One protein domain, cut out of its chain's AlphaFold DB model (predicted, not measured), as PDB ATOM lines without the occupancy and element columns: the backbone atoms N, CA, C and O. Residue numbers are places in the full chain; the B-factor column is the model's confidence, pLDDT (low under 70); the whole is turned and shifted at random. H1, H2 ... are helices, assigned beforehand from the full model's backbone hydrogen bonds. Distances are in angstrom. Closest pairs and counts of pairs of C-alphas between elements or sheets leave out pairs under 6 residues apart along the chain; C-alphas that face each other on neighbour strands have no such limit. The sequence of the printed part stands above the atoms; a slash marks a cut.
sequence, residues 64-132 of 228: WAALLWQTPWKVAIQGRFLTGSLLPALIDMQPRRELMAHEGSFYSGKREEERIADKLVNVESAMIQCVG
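AT A GLANCE: This is residues 64 to 132 of the 228 residues of an uncharacterized protein of Penicillium brasilianum (UniProt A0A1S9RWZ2). The picture is four helices joined by two long loops: H4, the longest, stands in the middle, H2 packs on one of its sides, H3 makes a corner with its first end, and H1 lies at a steep angle near its last residues. The loops reach towards opposite ends of the longest axis, one to Arg 80 and the other to Gly 104, and in the second residues 102 to 108 stick out free of the rest. The printed part has 69 residues with four named helices, in the order H1, H2, H3, H4, and no named strand. The class is all helix, though under half of the residues, 33 of 69, are in named elements. The whole is compact, with a radius of gyration of the C-alphas of 11.7 A, yet elongated in outline, spanning 36 by 23 by 17 A.

HOW THE PARTS SIT: Begin at the first printed residue, where H1 takes residues 64 to 70. Go on past a long unnamed stretch to H2, residues 87 to 90, and past a second one to H3, residues 109 to 118. After one residue comes H4, residues 120 to 131, the hub, which touches the three other helices. H1 and H4 only just touch, with 3 pairs of C-alphas within 8 A, and H4 does so with residues 126 to 130 alone. Look for their closest C-alphas at Ala 65 and Cys 130, 6.5 A apart; the two helices run opposite ways at a steep tilt of 65 degrees. H2 touches H4 with 5 pairs of C-alphas within 8 A, and the closest, those of Leu 87 and Glu 124, are 6.2 A apart. H3 and H4 touch only at the corner by their link, H4 with residues 122 to 126 alone. Their closest C-alphas, those of Ile 116 and Asn 122, are 4.9 A apart, and the helices run opposite ways at a steep tilt of 57 degrees. H1 and H3 are near each other, with 5 pairs of C-alphas within 10 A. H2 is apart from H1 and from H3. In the backbone of H1, H3 and H4 you will find every O i to N i+4 pair within hydrogen-bond range. H2 is too short for such a pair, but its 1 pair of O i and N i+3 is within range.

IN THESE COORDINATES: Find C-alpha 64 at (147.004, 142.144, 127.063); from there H1 runs 9.8 A to C-alpha 70. In the stretch that follows, look at residues 77 to 78, paired with residues 81 to 82 as antiparallel strands are, though too short to be named. H2 runs 4.9 A from C-alpha 87, at (132.510, 145.203, 134.655), to C-alpha 90. H3 runs 14.4 A from Gly 109 to Asp 118, C-alpha to C-alpha. H4 runs 16.7 A from C-alpha 120 to C-alpha 131, which you will find at (137.783, 150.571, 125.954).

THE WHOLE: The two C-alphas farthest apart are those of Arg 80 and Gly 104, 37.9 A. The first and last printed C-alphas, those of Trp 64 and Gly 132, are 15.1 A apart. The printed part has no cut. The links from H1 to H2, with 16 residues, and from H2 to H3, with 18, are long, while that from H3 to H4 is tight. The mean pLDDT of the printed part is 83.5; look for the low values, under 70, at residues 102 to 108, the same residues that stand free.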
ATOM      1  N   TRP A  64     147.515 141.746 125.751       89.25
ATOM      2  CA  TRP A  64     147.004 142.144 127.063       89.25
ATOM      3  C   TRP A  64     145.501 142.369 127.040       89.25
ATOM      4  O   TRP A  64     144.807 141.880 127.927       89.25
ATOM      5  N   ALA A  65     144.992 143.039 126.009       90.25
ATOM      6  CA  ALA A  65     143.557 143.172 125.789       90.25
ATOM      7  C   ALA A  65     142.881 141.792 125.694       90.25
ATOM      8  O   ALA A  65     141.882 141.538 126.364       90.25
ATOM      9  N   ALA A  66     143.467 140.855 124.939       90.00
ATOM     10  CA  ALA A  66     142.967 139.485 124.861       90.00
ATOM     11  C   ALA A  66     142.987 138.776 126.227       90.00
ATOM     12  O   ALA A  66     141.995 138.150 126.602       90.00
ATOM     13  N   LEU A  67     144.078 138.904 126.993       90.38
ATOM     14  CA  LEU A  67     144.173 138.333 128.337       90.38
ATOM     15  C   LEU A  67     143.096 138.910 129.267       90.38
ATOM     16  O   LEU A  67     142.427 138.148 129.961       90.38
ATOM     17  N   LEU A  68     142.896 140.230 129.260       89.69
ATOM     18  CA  LEU A  68     141.909 140.914 130.103       89.69
ATOM     19  C   LEU A  68     140.486 140.404 129.874       89.69
ATOM     20  O   LEU A  68     139.770 140.194 130.852       89.69
ATOM     21  N   TRP A  69     140.107 140.169 128.613       90.69
ATOM     22  CA  TRP A  69     138.767 139.696 128.239       90.69
ATOM     23  C   TRP A  69     138.570 138.190 128.423       90.69
ATOM     24  O   TRP A  69     137.447 137.740 128.625       90.69
ATOM     25  N   GLN A  70     139.638 137.394 128.353       89.19
ATOM     26  CA  GLN A  70     139.551 135.940 128.518       89.19
ATOM     27  C   GLN A  70     139.693 135.496 129.977       89.19
ATOM     28  O   GLN A  70     139.252 134.401 130.331       89.19
ATOM     29  N   THR A  71     140.321 136.313 130.824       86.00
ATOM     30  CA  THR A  71     140.678 135.907 132.186       86.00
ATOM     31  C   THR A  71     139.512 136.113 133.152       86.00
ATOM     32  O   THR A  71     139.074 137.246 133.363       86.00
ATOM     33  N   PRO A  72     139.026 135.048 133.818       82.69
ATOM     34  CA  PRO A  72     138.039 135.176 134.877       82.69
ATOM     35  C   PRO A  72     138.723 135.681 136.156       82.69
ATOM     36  O   PRO A  72     139.179 134.897 136.994       82.69
ATOM     37  N   TRP A  73     138.833 137.003 136.306       86.50
ATOM     38  CA  TRP A  73     139.487 137.626 137.458       86.50
ATOM     39  C   TRP A  73     138.802 137.215 138.765       86.50
ATOM     40  O   TRP A  73     137.639 137.535 138.998       86.50
ATOM     41  N   LYS A  74     139.527 136.533 139.661       87.00
ATOM     42  CA  LYS A  74     138.961 136.033 140.932       87.00
ATOM     43  C   LYS A  74     138.349 137.142 141.789       87.00
ATOM     44  O   LYS A  74     137.332 136.920 142.429       87.00
ATOM     45  N   VAL A  75     138.951 138.331 141.784       86.94
ATOM     46  CA  VAL A  75     138.447 139.512 142.511       86.94
ATOM     47  C   VAL A  75     137.208 140.141 141.871       86.94
ATOM     48  O   VAL A  75     136.480 140.870 142.542       86.94
ATOM     49  N   ALA A  76     136.961 139.836 140.597       81.81
ATOM     50  CA  ALA A  76     135.798 140.269 139.837       81.81
ATOM     51  C   ALA A  76     134.672 139.231 139.816       81.81
ATOM     52  O   ALA A  76     133.665 139.453 139.155       81.81
ATOM     53  N   ILE A  77     134.835 138.081 140.476       83.31
ATOM     54  CA  ILE A  77     133.846 137.004 140.455       83.31
ATOM     55  C   ILE A  77     133.469 136.642 141.884       83.31
ATOM     56  O   ILE A  77     134.287 136.155 142.662       83.31
ATOM     57  N   GLN A  78     132.188 136.797 142.210       79.62
ATOM     58  CA  GLN A  78     131.606 136.280 143.443       79.62
ATOM     59  C   GLN A  78     130.604 135.176 143.100       79.62
ATOM     60  O   GLN A  78     129.463 135.415 142.697       79.62
ATOM     61  N   GLY A  79     131.049 133.927 143.234       81.19
ATOM     62  CA  GLY A  79     130.264 132.760 142.841       81.19
ATOM     63  C   GLY A  79     130.103 132.679 141.322       81.19
ATOM     64  O   GLY A  79     131.036 132.295 140.628       81.19
ATOM     65  N   ARG A  80     128.907 133.005 140.817       73.12
ATOM     66  CA  ARG A  80     128.579 133.004 139.375       73.12
ATOM     67  C   ARG A  80     128.402 134.403 138.785       73.12
ATOM     68  O   ARG A  80     128.084 134.516 137.607       73.12
ATOM     69  N   PHE A  81     128.560 135.444 139.595       75.50
ATOM     70  CA  PHE A  81     128.277 136.814 139.192       75.50
ATOM     71  C   PHE A  81     129.565 137.617 139.089       75.50
ATOM     72  O   PHE A  81     130.460 137.464 139.925       75.50
ATOM     73  N   LEU A  82     129.627 138.478 138.073       79.38
ATOM     74  CA  LEU A  82     130.645 139.513 137.993       79.38
ATOM     75  C   LEU A  82     130.349 140.565 139.063       79.38
ATOM     76  O   LEU A  82     129.238 141.090 139.138       79.38
ATOM     77  N   THR A  83     131.328 140.832 139.914       76.94
ATOM     78  CA  THR A  83     131.291 141.924 140.886       76.94
ATOM     79  C   THR A  83     131.781 143.207 140.227       76.94
ATOM     80  O   THR A  83     132.561 143.161 139.287       76.94
ATOM     81  N   GLY A  84     131.321 144.362 140.702       78.44
ATOM     82  CA  GLY A  84     131.653 145.659 140.101       78.44
ATOM     83  C   GLY A  84     130.497 146.243 139.302       78.44
ATOM     84  O   GLY A  84     129.735 145.535 138.642       78.44
ATOM     85  N   SER A  85     130.320 147.553 139.419       79.69
ATOM     86  CA  SER A  85     129.226 148.261 138.754       79.69
ATOM     87  C   SER A  85     129.480 148.411 137.256       79.69
ATOM     88  O   SER A  85     128.517 148.467 136.486       79.69
ATOM     89  N   LEU A  86     130.754 148.446 136.845       82.06
ATOM     90  CA  LEU A  86     131.166 148.729 135.472       82.06
ATOM     91  C   LEU A  86     131.547 147.471 134.690       82.06
ATOM     92  O   LEU A  86     131.294 147.425 133.489       82.06
ATOM     93  N   LEU A  87     132.087 146.435 135.343       85.38
ATOM     94  CA  LEU A  87     132.510 145.203 134.655       85.38
ATOM     95  C   LEU A  87     131.429 144.557 133.773       85.38
ATOM     96  O   LEU A  87     131.765 144.186 132.648       85.38
ATOM     97  N   PRO A  88     130.147 144.466 134.190       84.56
ATOM     98  CA  PRO A  88     129.107 143.913 133.326       84.56
ATOM     99  C   PRO A  88     128.890 144.716 132.041       84.56
ATOM    100  O   PRO A  88     128.536 144.136 131.030       84.56
ATOM    101  N   ALA A  89     129.100 146.036 132.064       85.31
ATOM    102  CA  ALA A  89     128.997 146.858 130.860       85.31
ATOM    103  C   ALA A  89     130.265 146.758 129.999       85.31
ATOM    104  O   ALA A  89     130.178 146.723 128.778       85.31
ATOM    105  N   LEU A  90     131.443 146.699 130.630       87.81
ATOM    106  CA  LEU A  90     132.734 146.664 129.938       87.81
ATOM    107  C   LEU A  90     132.977 145.346 129.195       87.81
ATOM    108  O   LEU A  90     133.609 145.362 128.143       87.81
ATOM    109  N   ILE A  91     132.476 144.220 129.711       86.94
ATOM    110  CA  ILE A  91     132.711 142.906 129.095       86.94
ATOM    111  C   ILE A  91     131.995 142.737 127.748       86.94
ATOM    112  O   ILE A  91     132.500 142.035 126.874       86.94
ATOM    113  N   ASP A  92     130.870 143.432 127.562       86.56
ATOM    114  CA  ASP A  92     130.123 143.464 126.301       86.56
ATOM    115  C   ASP A  92     130.760 144.415 125.269       86.56
ATOM    116  O   ASP A  92     130.415 144.391 124.085       86.56
ATOM    117  N   MET A  93     131.708 145.259 125.691       88.00
ATOM    118  CA  MET A  93     132.420 146.183 124.811       88.00
ATOM    119  C   MET A  93     133.656 145.510 124.209       88.00
ATOM    120  O   MET A  93     134.368 144.757 124.871       88.00
ATOM    121  N   GLN A  94     133.946 145.809 122.940       88.12
ATOM    122  CA  GLN A  94     135.181 145.342 122.308       88.12
ATOM    123  C   GLN A  94     136.377 146.182 122.782       88.12
ATOM    124  O   GLN A  94     136.273 147.415 122.816       88.12
ATOM    125  N   PRO A  95     137.522 145.552 123.103       91.62
ATOM    126  CA  PRO A  95     138.736 146.288 123.414       91.62
ATOM    127  C   PRO A  95     139.209 147.048 122.173       91.62
ATOM    128  O   PRO A  95     139.246 146.504 121.070       91.62
ATOM    129  N   ARG A  96     139.587 148.309 122.361       89.88
ATOM    130  CA  ARG A  96     140.025 149.211 121.289       89.88
ATOM    131  C   ARG A  96     141.516 149.498 121.310       89.88
ATOM    132  O   ARG A  96     142.039 149.987 120.318       89.88
ATOM    133  N   ARG A  97     142.192 149.223 122.427       88.56
ATOM    134  CA  ARG A  97     143.636 149.423 122.562       88.56
ATOM    135  C   ARG A  97     144.273 148.479 123.568       88.56
ATOM    136  O   ARG A  97     143.600 147.919 124.437       88.56
ATOM    137  N   GLU A  98     145.584 148.329 123.445       89.31
ATOM    138  CA  GLU A  98     146.405 147.546 124.363       89.31
ATOM    139  C   GLU A  98     146.507 148.218 125.742       89.31
ATOM    140  O   GLU A  98     146.558 149.448 125.864       89.31
ATOM    141  N   LEU A  99     146.572 147.399 126.792       86.38
ATOM    142  CA  LEU A  99     146.915 147.883 128.124       86.38
ATOM    143  C   LEU A  99     148.375 148.350 128.131       86.38
ATOM    144  O   LEU A  99     149.273 147.604 127.738       86.38
ATOM    145  N   MET A 100     148.615 149.563 128.623       80.81
ATOM    146  CA  MET A 100     149.962 150.118 128.718       80.81
ATOM    147  C   MET A 100     150.322 150.500 130.140       80.81
ATOM    148  O   MET A 100     149.553 151.174 130.830       80.81
ATOM    149  N   ALA A 101     151.531 150.107 130.529       76.31
ATOM    150  CA  ALA A 101     152.145 150.511 131.779       76.31
ATOM    151  C   ALA A 101     152.732 151.925 131.655       76.31
ATOM    152  O   ALA A 101     153.062 152.401 130.563       76.31
ATOM    153  N   HIS A 102     152.892 152.604 132.789       68.75
ATOM    154  CA  HIS A 102     153.507 153.926 132.812       68.75
ATOM    155  C   HIS A 102     154.976 153.867 132.362       68.75
ATOM    156  O   HIS A 102     155.675 152.870 132.569       68.75
ATOM    157  N   GLU A 103     155.462 154.953 131.768       66.12
ATOM    158  CA  GLU A 103     156.855 155.075 131.348       66.12
ATOM    159  C   GLU A 103     157.789 154.954 132.568       66.12
ATOM    160  O   GLU A 103     157.541 155.532 133.623       66.12
ATOM    161  N   GLY A 104     158.829 154.121 132.462       63.62
ATOM    162  CA  GLY A 104     159.728 153.798 133.582       63.62
ATOM    163  C   GLY A 104     159.204 152.724 134.542       63.62
ATOM    164  O   GLY A 104     159.953 152.228 135.384       63.62
ATOM    165  N   SER A 105     157.951 152.298 134.386       63.22
ATOM    166  CA  SER A 105     157.402 151.155 135.101       63.22
ATOM    167  C   SER A 105     157.646 149.879 134.279       63.22
ATOM    168  O   SER A 105     156.844 149.450 133.457       63.22
ATOM    169  N   PHE A 106     158.843 149.304 134.434       53.97
ATOM    170  CA  PHE A 106     159.166 148.003 133.849       53.97
ATOM    171  C   PHE A 106     158.625 146.908 134.763       53.97
ATOM    172  O   PHE A 106     159.174 146.652 135.840       53.97
ATOM    173  N   TYR A 107     157.556 146.247 134.331       60.50
ATOM    174  CA  TYR A 107     157.037 145.066 135.007       60.50
ATOM    175  C   TYR A 107     157.121 143.865 134.075       60.50
ATOM    176  O   TYR A 107     156.744 143.927 132.908       60.50
ATOM    177  N   SER A 108     157.629 142.751 134.608       68.81
ATOM    178  CA  SER A 108     157.396 141.458 133.976       68.81
ATOM    179  C   SER A 108     155.889 141.255 133.879       68.81
ATOM    180  O   SER A 108     155.162 141.618 134.807       68.81
ATOM    181  N   GLY A 109     155.418 140.668 132.777       77.31
ATOM    182  CA  GLY A 109     153.983 140.542 132.530       77.31
ATOM    183  C   GLY A 109     153.213 139.944 133.708       77.31
ATOM    184  O   GLY A 109     152.169 140.443 134.108       77.31
ATOM    185  N   LYS A 110     153.817 138.952 134.368       81.75
ATOM    186  CA  LYS A 110     153.277 138.315 135.572       81.75
ATOM    187  C   LYS A 110     153.023 139.268 136.740       81.75
ATOM    188  O   LYS A 110     152.015 139.148 137.421       81.75
ATOM    189  N   ARG A 111     153.923 140.220 136.989       80.88
ATOM    190  CA  ARG A 111     153.768 141.157 138.107       80.88
ATOM    191  C   ARG A 111     152.640 142.158 137.855       80.88
ATOM    192  O   ARG A 111     151.999 142.601 138.804       80.88
ATOM    193  N   GLU A 112     152.421 142.513 136.593       82.62
ATOM    194  CA  GLU A 112     151.314 143.385 136.202       82.62
ATOM    195  C   GLU A 112     149.975 142.649 136.315       82.62
ATOM    196  O   GLU A 112     149.041 143.170 136.920       82.62
ATOM    197  N   GLU A 113     149.913 141.395 135.858       86.69
ATOM    198  CA  GLU A 113     148.739 140.534 136.044       86.69
ATOM    199  C   GLU A 113     148.378 140.397 137.531       86.69
ATOM    200  O   GLU A 113     147.226 140.613 137.904       86.69
ATOM    201  N   GLU A 114     149.355 140.104 138.396       87.06
ATOM    202  CA  GLU A 114     149.145 139.987 139.846       87.06
ATOM    203  C   GLU A 114     148.576 141.278 140.453       87.06
ATOM    204  O   GLU A 114     147.697 141.224 141.312       87.06
ATOM    205  N   ARG A 115     149.030 142.448 139.992       85.19
ATOM    206  CA  ARG A 115     148.518 143.747 140.455       85.19
ATOM    207  C   ARG A 115     147.096 144.016 139.998       85.19
ATOM    208  O   ARG A 115     146.299 144.526 140.786       85.19
ATOM    209  N   ILE A 116     146.780 143.689 138.751       88.25
ATOM    210  CA  ILE A 116     145.418 143.798 138.225       88.25
ATOM    211  C   ILE A 116     144.500 142.859 139.015       88.25
ATOM    212  O   ILE A 116     143.442 143.275 139.480       88.25
ATOM    213  N   ALA A 117     144.950 141.628 139.258       87.69
ATOM    214  CA  ALA A 117     144.211 140.610 139.992       87.69
ATOM    215  C   ALA A 117     144.060 140.887 141.498       87.69
ATOM    216  O   ALA A 117     143.249 140.218 142.133       87.69
ATOM    217  N   ASP A 118     144.812 141.824 142.082       88.94
ATOM    218  CA  ASP A 118     144.788 142.108 143.526       88.94
ATOM    219  C   ASP A 118     143.486 142.798 143.969       88.94
ATOM    220  O   ASP A 118     142.982 142.554 145.067       88.94
ATOM    221  N   LYS A 119     142.914 143.668 143.122       88.31
ATOM    222  CA  LYS A 119     141.748 144.498 143.479       88.31
ATOM    223  C   LYS A 119     140.782 144.659 142.319       88.31
ATOM    224  O   LYS A 119     141.193 144.953 141.203       88.31
ATOM    225  N   LEU A 120     139.484 144.615 142.624       87.94
ATOM    226  CA  LEU A 120     138.407 144.865 141.658       87.94
ATOM    227  C   LEU A 120     138.595 146.184 140.890       87.94
ATOM    228  O   LEU A 120     138.493 146.210 139.670       87.94
ATOM    229  N   VAL A 121     138.945 147.258 141.603       86.81
ATOM    230  CA  VAL A 121     139.172 148.589 141.015       86.81
ATOM    231  C   VAL A 121     140.292 148.571 139.970       86.81
ATOM    232  O   VAL A 121     140.229 149.310 138.990       86.81
ATOM    233  N   ASN A 122     141.307 147.719 140.143       90.88
ATOM    234  CA  ASN A 122     142.405 147.605 139.184       90.88
ATOM    235  C   ASN A 122     141.941 146.890 137.909       90.88
ATOM    236  O   ASN A 122     142.289 147.329 136.817       90.88
ATOM    237  N   VAL A 123     141.113 145.847 138.046       90.56
ATOM    238  CA  VAL A 123     140.481 145.161 136.906       90.56
ATOM    239  C   VAL A 123     139.601 146.127 136.114       90.56
ATOM    240  O   VAL A 123     139.759 146.240 134.900       90.56
ATOM    241  N   GLU A 124     138.724 146.872 136.795       90.06
ATOM    242  CA  GLU A 124     137.865 147.876 136.151       90.06
ATOM    243  C   GLU A 124     138.698 148.951 135.452       90.06
ATOM    244  O   GLU A 124     138.456 149.252 134.287       90.06
ATOM    245  N   SER A 125     139.727 149.479 136.118       89.12
ATOM    246  CA  SER A 125     140.610 150.496 135.536       89.12
ATOM    247  C   SER A 125     141.338 149.990 134.287       89.12
ATOM    248  O   SER A 125     141.432 150.721 133.301       89.12
ATOM    249  N   ALA A 126     141.819 148.743 134.300       90.31
ATOM    250  CA  ALA A 126     142.485 148.129 133.154       90.31
ATOM    251  C   ALA A 126     141.524 147.943 131.967       90.31
ATOM    252  O   ALA A 126     141.864 148.280 130.833       90.31
ATOM    253  N   MET A 127     140.297 147.477 132.219       90.81
ATOM    254  CA  MET A 127     139.278 147.339 131.173       90.81
ATOM    255  C   MET A 127     138.819 148.695 130.624       90.81
ATOM    256  O   MET A 127     138.730 148.858 129.408       90.81
ATOM    257  N   ILE A 128     138.596 149.690 131.488       90.38
ATOM    258  CA  ILE A 128     138.279 151.066 131.074       90.38
ATOM    259  C   ILE A 128     139.390 151.617 130.189       90.38
ATOM    260  O   ILE A 128     139.106 152.214 129.152       90.38
ATOM    261  N   GLN A 129     140.655 151.394 130.556       89.06
ATOM    262  CA  GLN A 129     141.772 151.795 129.715       89.06
ATOM    263  C   GLN A 129     141.642 151.149 128.338       89.06
ATOM    264  O   GLN A 129     141.652 151.880 127.362       89.06
ATOM    265  N   CYS A 130     141.423 149.842 128.226       89.88
ATOM    266  CA  CYS A 130     141.289 149.176 126.926       89.88
ATOM    267  C   CYS A 130     140.082 149.624 126.077       89.88
ATOM    268  O   CYS A 130     140.144 149.494 124.854       89.88
ATOM    269  N   VAL A 131     139.008 150.152 126.675       89.19
ATOM    270  CA  VAL A 131     137.783 150.571 125.954       89.19
ATOM    271  C   VAL A 131     137.724 152.076 125.667       89.19
ATOM    272  O   VAL A 131     137.151 152.483 124.656       89.19
ATOM    273  N   GLY A 132     138.280 152.910 126.548       80.69
ATOM    274  CA  GLY A 132     138.091 154.361 126.515       80.69
ATOM    275  C   GLY A 132     138.661 155.036 125.265       80.69
ATOM    276  O   GLY A 132     139.774 154.737 124.834       80.69
TER     277      GLY A 132